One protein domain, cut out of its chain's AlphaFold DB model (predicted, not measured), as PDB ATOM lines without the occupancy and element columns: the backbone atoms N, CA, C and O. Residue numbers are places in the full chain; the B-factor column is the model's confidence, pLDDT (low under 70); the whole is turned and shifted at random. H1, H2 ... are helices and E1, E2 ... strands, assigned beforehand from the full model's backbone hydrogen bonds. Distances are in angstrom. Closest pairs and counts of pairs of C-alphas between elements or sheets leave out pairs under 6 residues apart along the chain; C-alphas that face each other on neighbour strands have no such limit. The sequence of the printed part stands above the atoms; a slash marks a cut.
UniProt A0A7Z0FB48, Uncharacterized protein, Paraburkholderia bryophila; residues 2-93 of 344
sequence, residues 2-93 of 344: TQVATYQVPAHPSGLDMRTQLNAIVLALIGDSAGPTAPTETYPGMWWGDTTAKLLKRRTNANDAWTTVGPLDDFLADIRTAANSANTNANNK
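AT A GLANCE: This is residues 2 to 93 of the 344 residues of an uncharacterized protein of Paraburkholderia bryophila (UniProt A0A7Z0FB48). A small three-stranded antiparallel sheet forms the middle of a rod, with H1 reaching away at one end and H2 at the other. Residues 2 to 14 run outward beside H1, which folds back toward the sheet, while residues 80 to 93, of which 80 to 91 belong to H2, stick out free. The printed part has 92 residues, with two named helices and three named strands in the order H1, E1, E2, E3, H2; the sheet order is E1, E2, E3, and the class is mixed. It is only just extended, close to loose, with a radius of gyration of the C-alphas of 18.6 A and spans of 71 by 25 by 16 A.

HOW THE PARTS SIT: E1, residues 47 to 50, E2, residues 55 to 59, and E3, residues 66 to 71, form a meander, each strand the antiparallel neighbour of the one before. In the hairpin E1 and E2, at 144 degrees, N 48 and O 57 are within hydrogen-bond range at 2.9 A. In the hairpin E2 and E3, at 151 degrees, N 56 and O 70 are within range at 2.8 A. H2, residues 77 to 91, only grazes the sheet with residues 77 to 79; its closest C-alpha pair with E3 is Pro 71 and Ala 77, 7.1 A apart. H1, residues 15 to 30, is not on the sheet and is apart from H2. In H1 and H2 every O i to N i+4 pair is within hydrogen-bond range.

IN THESE COORDINATES: E1 spans 9.5 A, E2 12.7 A and E3 14.0 A. H1 measures 22.5 A from C-alpha 15 at (161.489, 108.710, 108.631). H2 measures 20.5 A and ends at C-alpha 91 at (180.532, 159.838, 71.231).

THE WHOLE: The farthest C-alphas, of Ser 14 and Lys 93, are 71.1 A apart. The printed part has no cut. The link from H1 to E1, 16 residues, is long. Mean pLDDT of the printed part is 87.4; residue 2 and residues 91 to 93 are under 70.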
ATOM      1  N   THR A   2     168.238 123.120  91.593       62.59
ATOM      2  CA  THR A   2     167.303 122.024  91.869       62.59
ATOM      3  C   THR A   2     165.994 122.617  92.345       62.59
ATOM      4  O   THR A   2     165.782 122.828  93.533       62.59
ATOM      5  N   GLN A   3     165.136 122.911  91.377       77.81
ATOM      6  CA  GLN A   3     163.720 123.136  91.601       77.81
ATOM      7  C   GLN A   3     163.064 121.831  92.073       77.81
ATOM      8  O   GLN A   3     163.359 120.756  91.551       77.81
ATOM      9  N   VAL A   4     162.169 121.929  93.052       80.56
ATOM     10  CA  VAL A   4     161.354 120.807  93.532       80.56
ATOM     11  C   VAL A   4     159.921 120.955  93.043       80.56
ATOM     12  O   VAL A   4     159.427 122.065  92.867       80.56
ATOM     13  N   ALA A   5     159.246 119.827  92.829       79.00
ATOM     14  CA  ALA A   5     157.860 119.809  92.365       79.00
ATOM     15  C   ALA A   5     156.859 120.300  93.429       79.00
ATOM     16  O   ALA A   5     155.767 120.749  93.087       79.00
ATOM     17  N   THR A   6     157.225 120.209  94.711       82.25
ATOM     18  CA  THR A   6     156.391 120.632  95.840       82.25
ATOM     19  C   THR A   6     157.250 121.102  97.012       82.25
ATOM     20  O   THR A   6     158.314 120.534  97.275       82.25
ATOM     21  N   TYR A   7     156.771 122.129  97.719       85.06
ATOM     22  CA  TYR A   7     157.373 122.623  98.968       85.06
ATOM     23  C   TYR A   7     156.704 122.033 100.212       85.06
ATOM     24  O   TYR A   7     157.002 122.441 101.334       85.06
ATOM     25  N   GLN A   8     155.798 121.076 100.023       86.75
ATOM     26  CA  GLN A   8     155.064 120.429 101.098       86.75
ATOM     27  C   GLN A   8     155.708 119.091 101.464       86.75
ATOM     28  O   GLN A   8     156.277 118.389 100.623       86.75
ATOM     29  N   VAL A   9     155.621 118.728 102.743       84.31
ATOM     30  CA  VAL A   9     155.967 117.380 103.206       84.31
ATOM     31  C   VAL A   9     154.714 116.505 103.078       84.31
ATOM     32  O   VAL A   9     153.661 116.915 103.572       84.31
ATOM     33  N   PRO A  10     154.785 115.324 102.431       82.19
ATOM     34  CA  PRO A  10     153.654 114.403 102.351       82.19
ATOM     35  C   PRO A  10     153.091 114.070 103.735       82.19
ATOM     36  O   PRO A  10     153.843 113.973 104.703       82.19
ATOM     37  N   ALA A  11     151.778 113.867 103.839       82.75
ATOM     38  CA  ALA A  11     151.163 113.464 105.099       82.75
ATOM     39  C   ALA A  11     151.637 112.055 105.505       82.75
ATOM     40  O   ALA A  11     151.584 111.128 104.700       82.75
ATOM     41  N   HIS A  12     152.073 111.903 106.760       83.56
ATOM     42  CA  HIS A  12     152.597 110.653 107.339       83.56
ATOM     43  C   HIS A  12     153.795 110.038 106.579       83.56
ATOM     44  O   HIS A  12     153.733 108.877 106.171       83.56
ATOM     45  N   PRO A  13     154.907 110.778 106.395       84.12
ATOM     46  CA  PRO A  13     156.071 110.253 105.694       84.12
ATOM     47  C   PRO A  13     156.790 109.208 106.558       84.12
ATOM     48  O   PRO A  13     156.818 109.313 107.789       84.12
ATOM     49  N   SER A  14     157.443 108.227 105.930       90.00
ATOM     50  CA  SER A  14     158.436 107.429 106.653       90.00
ATOM     51  C   SER A  14     159.581 108.337 107.136       90.00
ATOM     52  O   SER A  14     159.816 109.416 106.584       90.00
ATOM     53  N   GLY A  15     160.345 107.917 108.150       90.25
ATOM     54  CA  GLY A  15     161.489 108.710 108.631       90.25
ATOM     55  C   GLY A  15     162.539 108.997 107.542       90.25
ATOM     56  O   GLY A  15     163.244 110.007 107.603       90.25
ATOM     57  N   LEU A  16     162.620 108.133 106.522       90.62
ATOM     58  CA  LEU A  16     163.462 108.327 105.344       90.62
ATOM     59  C   LEU A  16     162.859 109.343 104.360       90.62
ATOM     60  O   LEU A  16     163.583 110.218 103.884       90.62
ATOM     61  N   ASP A  17     161.552 109.277 104.096       88.62
ATOM     62  CA  ASP A  17     160.863 110.208 103.188       88.62
ATOM     63  C   ASP A  17     160.852 111.628 103.748       88.62
ATOM     64  O   ASP A  17     161.092 112.585 103.015       88.62
ATOM     65  N   MET A  18     160.664 111.767 105.065       90.31
ATOM     66  CA  MET A  18     160.731 113.059 105.746       90.31
ATOM     67  C   MET A  18     162.096 113.716 105.533       90.31
ATOM     68  O   MET A  18     162.177 114.882 105.153       90.31
ATOM     69  N   ARG A  19     163.179 112.958 105.741       92.62
ATOM     70  CA  ARG A  19     164.548 113.445 105.537       92.62
ATOM     71  C   ARG A  19     164.801 113.795 104.072       92.62
ATOM     72  O   ARG A  19     165.387 114.835 103.793       92.62
ATOM     73  N   THR A  20     164.368 112.935 103.153       90.19
ATOM     74  CA  THR A  20     164.553 113.123 101.708       90.19
ATOM     75  C   THR A  20     163.847 114.386 101.224       90.19
ATOM     76  O   THR A  20     164.476 115.235 100.594       90.19
ATOM     77  N   GLN A  21     162.573 114.553 101.578       89.50
ATOM     78  CA  GLN A  21     161.783 115.710 101.175       89.50
ATOM     79  C   GLN A  21     162.297 116.998 101.818       89.50
ATOM     80  O   GLN A  21     162.405 118.022 101.145       89.50
ATOM     81  N   LEU A  22     162.679 116.953 103.096       89.75
ATOM     82  CA  LEU A  22     163.258 118.109 103.772       89.75
ATOM     83  C   LEU A  22     164.571 118.543 103.109       89.75
ATOM     84  O   LEU A  22     164.754 119.727 102.843       89.75
ATOM     85  N   ASN A  23     165.450 117.596 102.774       90.56
ATOM     86  CA  ASN A  23     166.681 117.896 102.043       90.56
ATOM     87  C   ASN A  23     166.386 118.513 100.670       90.56
ATOM     88  O   ASN A  23     167.069 119.454 100.276       90.56
ATOM     89  N   ALA A  24     165.366 118.026  99.959       88.62
ATOM     90  CA  ALA A  24     164.963 118.569  98.666       88.62
ATOM     91  C   ALA A  24     164.435 120.012  98.785       88.62
ATOM     92  O   ALA A  24     164.871 120.885  98.036       88.62
ATOM     93  N   ILE A  25     163.558 120.284  99.758       88.62
ATOM     94  CA  ILE A  25     163.017 121.627 100.032       88.62
ATOM     95  C   ILE A  25     164.140 122.596 100.409       88.62
ATOM     96  O   ILE A  25     164.220 123.697  99.869       88.62
ATOM     97  N   VAL A  26     165.034 122.180 101.309       89.19
ATOM     98  CA  VAL A  26     166.179 122.993 101.736       89.19
ATOM     99  C   VAL A  26     167.112 123.268 100.558       89.19
ATOM    100  O   VAL A  26     167.567 124.395 100.388       89.19
ATOM    101  N   LEU A  27     167.354 122.278  99.698       89.81
ATOM    102  CA  LEU A  27     168.184 122.448  98.510       89.81
ATOM    103  C   LEU A  27     167.547 123.403  97.486       89.81
ATOM    104  O   LEU A  27     168.261 124.192  96.867       89.81
ATOM    105  N   ALA A  28     166.224 123.364  97.327       87.50
ATOM    106  CA  ALA A  28     165.496 124.300  96.475       87.50
ATOM    107  C   ALA A  28     165.514 125.725  97.032       87.50
ATOM    108  O   ALA A  28     165.669 126.669  96.264       87.50
ATOM    109  N   LEU A  29     165.405 125.880  98.354       86.19
ATOM    110  CA  LEU A  29     165.523 127.175  99.018       86.19
ATOM    111  C   LEU A  29     166.924 127.770  98.838       86.19
ATOM    112  O   LEU A  29     167.045 128.932  98.476       86.19
ATOM    113  N   ILE A  30     167.975 126.967  99.035       88.00
ATOM    114  CA  ILE A  30     169.369 127.398  98.836       88.00
ATOM    115  C   ILE A  30     169.634 127.768  97.369       88.00
ATOM    116  O   ILE A  30     170.449 128.640  97.090       88.00
ATOM    117  N   GLY A  31     168.969 127.099  96.429       87.00
ATOM    118  CA  GLY A  31     169.106 127.351  94.997       87.00
ATOM    119  C   GLY A  31     168.128 128.377  94.426       87.00
ATOM    120  O   GLY A  31     167.937 128.357  93.212       87.00
ATOM    121  N   ASP A  32     167.454 129.183  95.258       86.69
ATOM    122  CA  ASP A  32     166.440 130.174  94.851       86.69
ATOM    123  C   ASP A  32     165.388 129.617  93.876       86.69
ATOM    124  O   ASP A  32     164.924 130.275  92.941       86.69
ATOM    125  N   SER A  33     165.022 128.349  94.079       90.19
ATOM    126  CA  SER A  33     164.074 127.608  93.242       90.19
ATOM    127  C   SER A  33     164.433 127.592  91.749       90.19
ATOM    128  O   SER A  33     163.555 127.403  90.905       90.19
ATOM    129  N   ALA A  34     165.707 127.813  91.409       91.44
ATOM    130  CA  ALA A  34     166.161 128.023  90.045       91.44
ATOM    131  C   ALA A  34     166.054 126.757  89.181       91.44
ATOM    132  O   ALA A  34     166.344 125.639  89.623       91.44
ATOM    133  N   GLY A  35     165.667 126.948  87.920       91.38
ATOM    134  CA  GLY A  35     165.477 125.874  86.949       91.38
ATOM    135  C   GLY A  35     164.970 126.373  85.590       91.38
ATOM    136  O   GLY A  35     164.582 127.538  85.467       91.38
ATOM    137  N   PRO A  36     164.960 125.502  84.564       90.75
ATOM    138  CA  PRO A  36     164.588 125.871  83.196       90.75
ATOM    139  C   PRO A  36     163.079 126.080  83.006       90.75
ATOM    140  O   PRO A  36     162.664 126.709  82.032       90.75
ATOM    141  N   THR A  37     162.266 125.549  83.920       89.69
ATOM    142  CA  THR A  37     160.803 125.640  83.942       89.69
ATOM    143  C   THR A  37     160.340 126.360  85.200       89.69
ATOM    144  O   THR A  37     161.028 126.338  86.218       89.69
ATOM    145  N   ALA A  38     159.177 127.011  85.147       88.44
ATOM    146  CA  ALA A  38     158.619 127.676  86.320       88.44
ATOM    147  C   ALA A  38     158.200 126.648  87.391       88.44
ATOM    148  O   ALA A  38     157.729 125.567  87.023       88.44
ATOM    149  N   PRO A  39     158.322 126.976  88.691       89.25
ATOM    150  CA  PRO A  39     157.803 126.130  89.762       89.25
ATOM    151  C   PRO A  39     156.313 125.838  89.561       89.25
ATOM    152  O   PRO A  39     155.535 126.740  89.246       89.25
ATOM    153  N   THR A  40     155.916 124.579  89.743       86.56
ATOM    154  CA  THR A  40     154.519 124.131  89.617       86.56
ATOM    155  C   THR A  40     153.661 124.603  90.785       86.56
ATOM    156  O   THR A  40     152.517 125.008  90.590       86.56
ATOM    157  N   GLU A  41     154.227 124.609  91.991       88.19
ATOM    158  CA  GLU A  41     153.662 125.296  93.150       88.19
ATOM    159  C   GLU A  41     154.252 126.701  93.247       88.19
ATOM    160  O   GLU A  41     155.471 126.876  93.255       88.19
ATOM    161  N   THR A  42     153.386 127.709  93.336       90.50
ATOM    162  CA  THR A  42     153.798 129.114  93.402       90.50
ATOM    163  C   THR A  42     153.220 129.783  94.633       90.50
ATOM    164  O   THR A  42     152.076 129.535  95.017       90.50
ATOM    165  N   TYR A  43     154.015 130.668  95.228       90.50
ATOM    166  CA  TYR A  43     153.613 131.495  96.357       90.50
ATOM    167  C   TYR A  43     153.781 132.978  95.992       90.50
ATOM    168  O   TYR A  43     154.710 133.320  95.248       90.50
ATOM    169  N   PRO A  44     152.931 133.882  96.518       94.44
ATOM    170  CA  PRO A  44     153.132 135.319  96.368       94.44
ATOM    171  C   PRO A  44     154.557 135.739  96.751       94.44
ATOM    172  O   PRO A  44     155.060 135.358  97.806       94.44
ATOM    173  N   GLY A  45     155.217 136.536  95.909       91.19
ATOM    174  CA  GLY A  45     156.562 137.050  96.190       91.19
ATOM    175  C   GLY A  45     157.710 136.039  96.076       91.19
ATOM    176  O   GLY A  45     158.849 136.436  96.316       91.19
ATOM    177  N   MET A  46     157.444 134.787  95.693       90.50
ATOM    178  CA  MET A  46     158.462 133.756  95.471       90.50
ATOM    179  C   MET A  46     159.510 134.201  94.442       90.50
ATOM    180  O   MET A  46     159.165 134.791  93.416       90.50
ATOM    181  N   TRP A  47     160.780 133.889  94.701       91.62
ATOM    182  CA  TRP A  47     161.876 134.074  93.750       91.62
ATOM    183  C   TRP A  47     162.056 132.838  92.874       91.62
ATOM    184  O   TRP A  47     161.868 131.708  93.327       91.62
ATOM    185  N   TRP A  48     162.411 133.070  91.615       92.38
ATOM    186  CA  TRP A  48     162.752 132.020  90.670       92.38
ATOM    187  C   TRP A  48     163.874 132.485  89.748       92.38
ATOM    188  O   TRP A  48     163.742 133.481  89.030       92.38
ATOM    189  N   GLY A  49     164.974 131.734  89.748       92.81
ATOM    190  CA  GLY A  49     165.990 131.835  88.708       92.81
ATOM    191  C   GLY A  49     165.574 131.069  87.453       92.81
ATOM    192  O   GLY A  49     165.714 129.847  87.405       92.81
ATOM    193  N   ASP A  50     165.079 131.775  86.437       92.69
ATOM    194  CA  ASP A  50     164.773 131.189  85.130       92.69
ATOM    195  C   ASP A  50     166.078 130.991  84.357       92.69
ATOM    196  O   ASP A  50     166.641 131.929  83.784       92.69
ATOM    197  N   THR A  51     166.574 129.756  84.347       91.56
ATOM    198  CA  THR A  51     167.869 129.432  83.736       91.56
ATOM    199  C   THR A  51     167.803 129.374  82.209       91.56
ATOM    200  O   THR A  51     168.848 129.377  81.560       91.56
ATOM    201  N   THR A  52     166.600 129.324  81.625       92.25
ATOM    202  CA  THR A  52     166.394 129.338  80.169       92.25
ATOM    203  C   THR A  52     166.498 130.768  79.646       92.25
ATOM    204  O   THR A  52     167.260 131.038  78.718       92.25
ATOM    205  N   ALA A  53     165.773 131.698  80.274       91.00
ATOM    206  CA  ALA A  53     165.815 133.116  79.923       91.00
ATOM    207  C   ALA A  53     167.029 133.851  80.516       91.00
ATOM    208  O   ALA A  53     167.331 134.961  80.086       91.00
ATOM    209  N   LYS A  54     167.713 133.240  81.496       91.25
ATOM    210  CA  LYS A  54     168.796 133.843  82.294       91.25
ATOM    211  C   LYS A  54     168.343 135.107  83.020       91.25
ATOM    212  O   LYS A  54     169.070 136.097  83.093       91.25
ATOM    213  N   LEU A  55     167.126 135.071  83.556       91.69
ATOM    214  CA  LEU A  55     166.509 136.189  84.261       91.69
ATOM    215  C   LEU A  55     166.139 135.774  85.680       91.69
ATOM    216  O   LEU A  55     165.573 134.704  85.905       91.69
ATOM    217  N   LEU A  56     166.399 136.667  86.629       92.25
ATOM    218  CA  LEU A  56     165.814 136.590  87.952       92.25
ATOM    219  C   LEU A  56     164.380 137.116  87.885       92.25
ATOM    220  O   LEU A  56     164.125 138.255  87.472       92.25
ATOM    221  N   LYS A  57     163.434 136.280  88.306       93.50
ATOM    222  CA  LYS A  57     162.011 136.605  88.336       93.50
ATOM    223  C   LYS A  57     161.478 136.528  89.758       93.50
ATOM    224  O   LYS A  57     161.907 135.710  90.568       93.50
ATOM    225  N   ARG A  58     160.492 137.373  90.041       94.75
ATOM    226  CA  ARG A  58     159.721 137.359  91.283       94.75
ATOM    227  C   ARG A  58     158.248 137.173  90.957       94.75
ATOM    228  O   ARG A  58     157.744 137.783  90.016       94.75
ATOM    229  N   ARG A  59     157.553 136.336  91.714       95.62
ATOM    230  CA  ARG A  59     156.106 136.173  91.598       95.62
ATOM    231  C   ARG A  59     155.411 137.430  92.122       95.62
ATOM    232  O   ARG A  59     155.823 137.986  93.140       95.62
ATOM    233  N   THR A  60     154.364 137.885  91.444       95.88
ATOM    234  CA  THR A  60     153.561 139.028  91.903       95.88
ATOM    235  C   THR A  60     152.976 138.762  93.292       95.88
ATOM    236  O   THR A  60     152.800 137.617  93.716       95.88
ATOM    237  N   ASN A  61     152.624 139.828  94.010       94.31
ATOM    238  CA  ASN A  61     151.962 139.695  95.311       94.31
ATOM    239  C   ASN A  61     150.551 139.080  95.197       94.31
ATOM    240  O   ASN A  61     150.046 138.553  96.179       94.31
ATOM    241  N   ALA A  62     149.928 139.124  94.012       95.19
ATOM    242  CA  ALA A  62     148.665 138.443  93.714       95.19
ATOM    243  C   ALA A  62     148.852 136.963  93.316       95.19
ATOM    244  O   ALA A  62     147.873 136.245  93.146       95.19
ATOM    245  N   ASN A  63     150.101 136.499  93.185       93.56
ATOM    246  CA  ASN A  63     150.462 135.147  92.756       93.56
ATOM    247  C   ASN A  63     149.903 134.736  91.380       93.56
ATOM    248  O   ASN A  63     149.689 133.555  91.115       93.56
ATOM    249  N   ASP A  64     149.696 135.694  90.481       94.69
ATOM    250  CA  ASP A  64     149.096 135.495  89.157       94.69
ATOM    251  C   ASP A  64     150.120 135.558  88.008       94.69
ATOM    252  O   ASP A  64     149.977 134.841  87.017       94.69
ATOM    253  N   ALA A  65     151.224 136.293  88.174       95.44
ATOM    254  CA  ALA A  65     152.254 136.467  87.148       95.44
ATOM    255  C   ALA A  65     153.691 136.462  87.702       95.44
ATOM    256  O   ALA A  65     153.929 136.580  88.904       95.44
ATOM    257  N   TRP A  66     154.669 136.312  86.804       95.00
ATOM    258  CA  TRP A  66     156.096 136.487  87.092       95.00
ATOM    259  C   TRP A  66     156.571 137.837  86.551       95.00
ATOM    260  O   TRP A  66     156.366 138.132  85.376       95.00
ATOM    261  N   THR A  67     157.236 138.634  87.383       95.31
ATOM    262  CA  THR A  67     157.869 139.902  86.994       95.31
ATOM    263  C   THR A  67     159.383 139.744  86.914       95.31
ATOM    264  O   THR A  67     159.988 139.190  87.835       95.31
ATOM    265  N   THR A  68     159.994 140.242  85.839       94.12
ATOM    266  CA  THR A  68     161.454 140.268  85.668       94.12
ATOM    267  C   THR A  68     162.074 141.338  86.561       94.12
ATOM    268  O   THR A  68     161.629 142.483  86.547       94.12
ATOM    269  N   VAL A  69     163.108 140.965  87.314       91.31
ATOM    270  CA  VAL A  69     163.864 141.878  88.189       91.31
ATOM    271  C   VAL A  69     165.202 142.269  87.566       91.31
ATOM    272  O   VAL A  69     165.652 143.396  87.744       91.31
ATOM    273  N   GLY A  70     165.810 141.363  86.804       90.12
ATOM    274  CA  GLY A  70     167.054 141.611  86.085       90.12
ATOM    275  C   GLY A  70     167.682 140.309  85.588       90.12
ATOM    276  O   GLY A  70     167.054 139.249  85.686       90.12
ATOM    277  N   PRO A  71     168.911 140.363  85.063       91.12
ATOM    278  CA  PRO A  71     169.660 139.176  84.664       91.12
ATOM    279  C   PRO A  71     169.986 138.281  85.867       91.12
ATOM    280  O   PRO A  71     170.238 138.777  86.964       91.12
ATOM    281  N   LEU A  72     169.980 136.961  85.659       88.12
ATOM    282  CA  LEU A  72     170.203 135.962  86.713       88.12
ATOM    283  C   LEU A  72     171.657 135.937  87.204       88.12
ATOM    284  O   LEU A  72     171.897 135.834  88.401       88.12
ATOM    285  N   ASP A  73     172.611 136.058  86.281       86.62
ATOM    286  CA  ASP A  73     174.041 135.902  86.583       86.62
ATOM    287  C   ASP A  73     174.742 137.247  86.843       86.62
ATOM    288  O   ASP A  73     175.711 137.320  87.597       86.62
ATOM    289  N   ASP A  74     174.269 138.325  86.209       86.94
ATOM    290  CA  ASP A  74     174.912 139.639  86.251       86.94
ATOM    291  C   ASP A  74     173.880 140.761  86.323       86.94
ATOM    292  O   ASP A  74     173.463 141.343  85.319       86.94
ATOM    293  N   PHE A  75     173.500 141.091  87.552       81.62
ATOM    294  CA  PHE A  75     172.542 142.150  87.850       81.62
ATOM    295  C   PHE A  75     172.917 143.513  87.230       81.62
ATOM    296  O   PHE A  75     172.047 144.344  86.982       81.62
ATOM    297  N   LEU A  76     174.203 143.755  86.946       86.50
ATOM    298  CA  LEU A  76     174.685 145.021  86.398       86.50
ATOM    299  C   LEU A  76     174.743 145.037  84.862       86.50
ATOM    300  O   LEU A  76     175.066 146.085  84.299       86.50
ATOM    301  N   ALA A  77     174.451 143.936  84.163       85.94
ATOM    302  CA  ALA A  77     174.573 143.875  82.703       85.94
ATOM    303  C   ALA A  77     173.651 144.873  81.980       85.94
ATOM    304  O   ALA A  77     174.090 145.551  81.045       85.94
ATOM    305  N   ASP A  78     172.418 145.042  82.460       83.75
ATOM    306  CA  ASP A  78     171.470 146.017  81.906       83.75
ATOM    307  C   ASP A  78     171.941 147.455  82.159       83.75
ATOM    308  O   ASP A  78     171.907 148.299  81.262       83.75
ATOM    309  N   ILE A  79     172.487 147.718  83.354       86.00
ATOM    310  CA  ILE A  79     173.062 149.020  83.718       86.00
ATOM    311  C   ILE A  79     174.268 149.338  82.830       86.00
ATOM    312  O   ILE A  79     174.358 150.441  82.295       86.00
ATOM    313  N   ARG A  80     175.185 148.384  82.623       89.50
ATOM    314  CA  ARG A  80     176.347 148.582  81.743       89.50
ATOM    315  C   ARG A  80     175.931 148.791  80.293       89.50
ATOM    316  O   ARG A  80     176.534 149.613  79.612       89.50
ATOM    317  N   THR A  81     174.889 148.108  79.828       86.81
ATOM    318  CA  THR A  81     174.350 148.301  78.474       86.81
ATOM    319  C   THR A  81     173.785 149.710  78.306       86.81
ATOM    320  O   THR A  81     174.177 150.411  77.376       86.81
ATOM    321  N   ALA A  82     172.956 150.175  79.245       87.19
ATOM    322  CA  ALA A  82     172.427 151.539  79.235       87.19
ATOM    323  C   ALA A  82     173.541 152.599  79.347       87.19
ATOM    324  O   ALA A  82     173.527 153.593  78.617       87.19
ATOM    325  N   ALA A  83     174.538 152.368  80.207       89.94
ATOM    326  CA  ALA A  83     175.708 153.234  80.342       89.94
ATOM    327  C   ALA A  83     176.522 153.301  79.039       89.94
ATOM    328  O   ALA A  83     176.923 154.385  78.617       89.94
ATOM    329  N   ASN A  84     176.703 152.172  78.349       88.25
ATOM    330  CA  ASN A  84     177.359 152.121  77.045       88.25
ATOM    331  C   ASN A  84     176.550 152.851  75.969       88.25
ATOM    332  O   ASN A  84     177.135 153.585  75.181       88.25
ATOM    333  N   SER A  85     175.221 152.728  75.948       85.81
ATOM    334  CA  SER A  85     174.367 153.492  75.026       85.81
ATOM    335  C   SER A  85     174.446 155.001  75.279       85.81
ATOM    336  O   SER A  85     174.528 155.782  74.330       85.81
ATOM    337  N   ALA A  86     174.484 155.427  76.545       84.81
ATOM    338  CA  ALA A  86     174.698 156.827  76.909       84.81
ATOM    339  C   ALA A  86     176.088 157.324  76.470       84.81
ATOM    340  O   ALA A  86     176.201 158.411  75.902       84.81
ATOM    341  N   ASN A  87     177.125 156.503  76.655       81.81
ATOM    342  CA  ASN A  87     178.481 156.789  76.191       81.81
ATOM    343  C   ASN A  87     178.545 156.905  74.656       81.81
ATOM    344  O   ASN A  87     179.098 157.863  74.130       81.81
ATOM    345  N   THR A  88     177.897 155.999  73.920       77.50
ATOM    346  CA  THR A  88     177.791 156.056  72.452       77.50
ATOM    347  C   THR A  88     177.070 157.318  71.972       77.50
ATOM    348  O   THR A  88     177.508 157.952  71.016       77.50
ATOM    349  N   ASN A  89     176.012 157.753  72.660       75.19
ATOM    350  CA  ASN A  89     175.321 159.006  72.336       75.19
ATOM    351  C   ASN A  89     176.176 160.253  72.603       75.19
ATOM    352  O   ASN A  89     176.056 161.243  71.881       75.19
ATOM    353  N   ALA A  90     177.045 160.214  73.615       71.00
ATOM    354  CA  ALA A  90     178.046 161.254  73.828       71.00
ATOM    355  C   ALA A  90     179.122 161.228  72.725       71.00
ATOM    356  O   ALA A  90     179.497 162.282  72.208       71.00
ATOM    357  N   ASN A  91     179.545 160.035  72.297       63.34
ATOM    358  CA  ASN A  91     180.532 159.838  71.231       63.34
ATOM    359  C   ASN A  91     180.029 160.306  69.853       63.34
ATOM    360  O   ASN A  91     180.801 160.871  69.085       63.34
ATOM    361  N   ASN A  92     178.730 160.178  69.562       60.31
ATOM    362  CA  ASN A  92     178.130 160.663  68.309       60.31
ATOM    363  C   ASN A  92     178.129 162.196  68.158       60.31
ATOM    364  O   ASN A  92     177.852 162.700  67.071       60.31
ATOM    365  N   LYS A  93     178.419 162.956  69.222       60.69
ATOM    366  CA  LYS A  93     178.422 164.429  69.192       60.69
ATOM    367  C   LYS A  93     179.811 165.034  68.994       60.69
ATOM    368  O   LYS A  93     179.899 166.192  68.598       60.69
TER     369      LYS A  93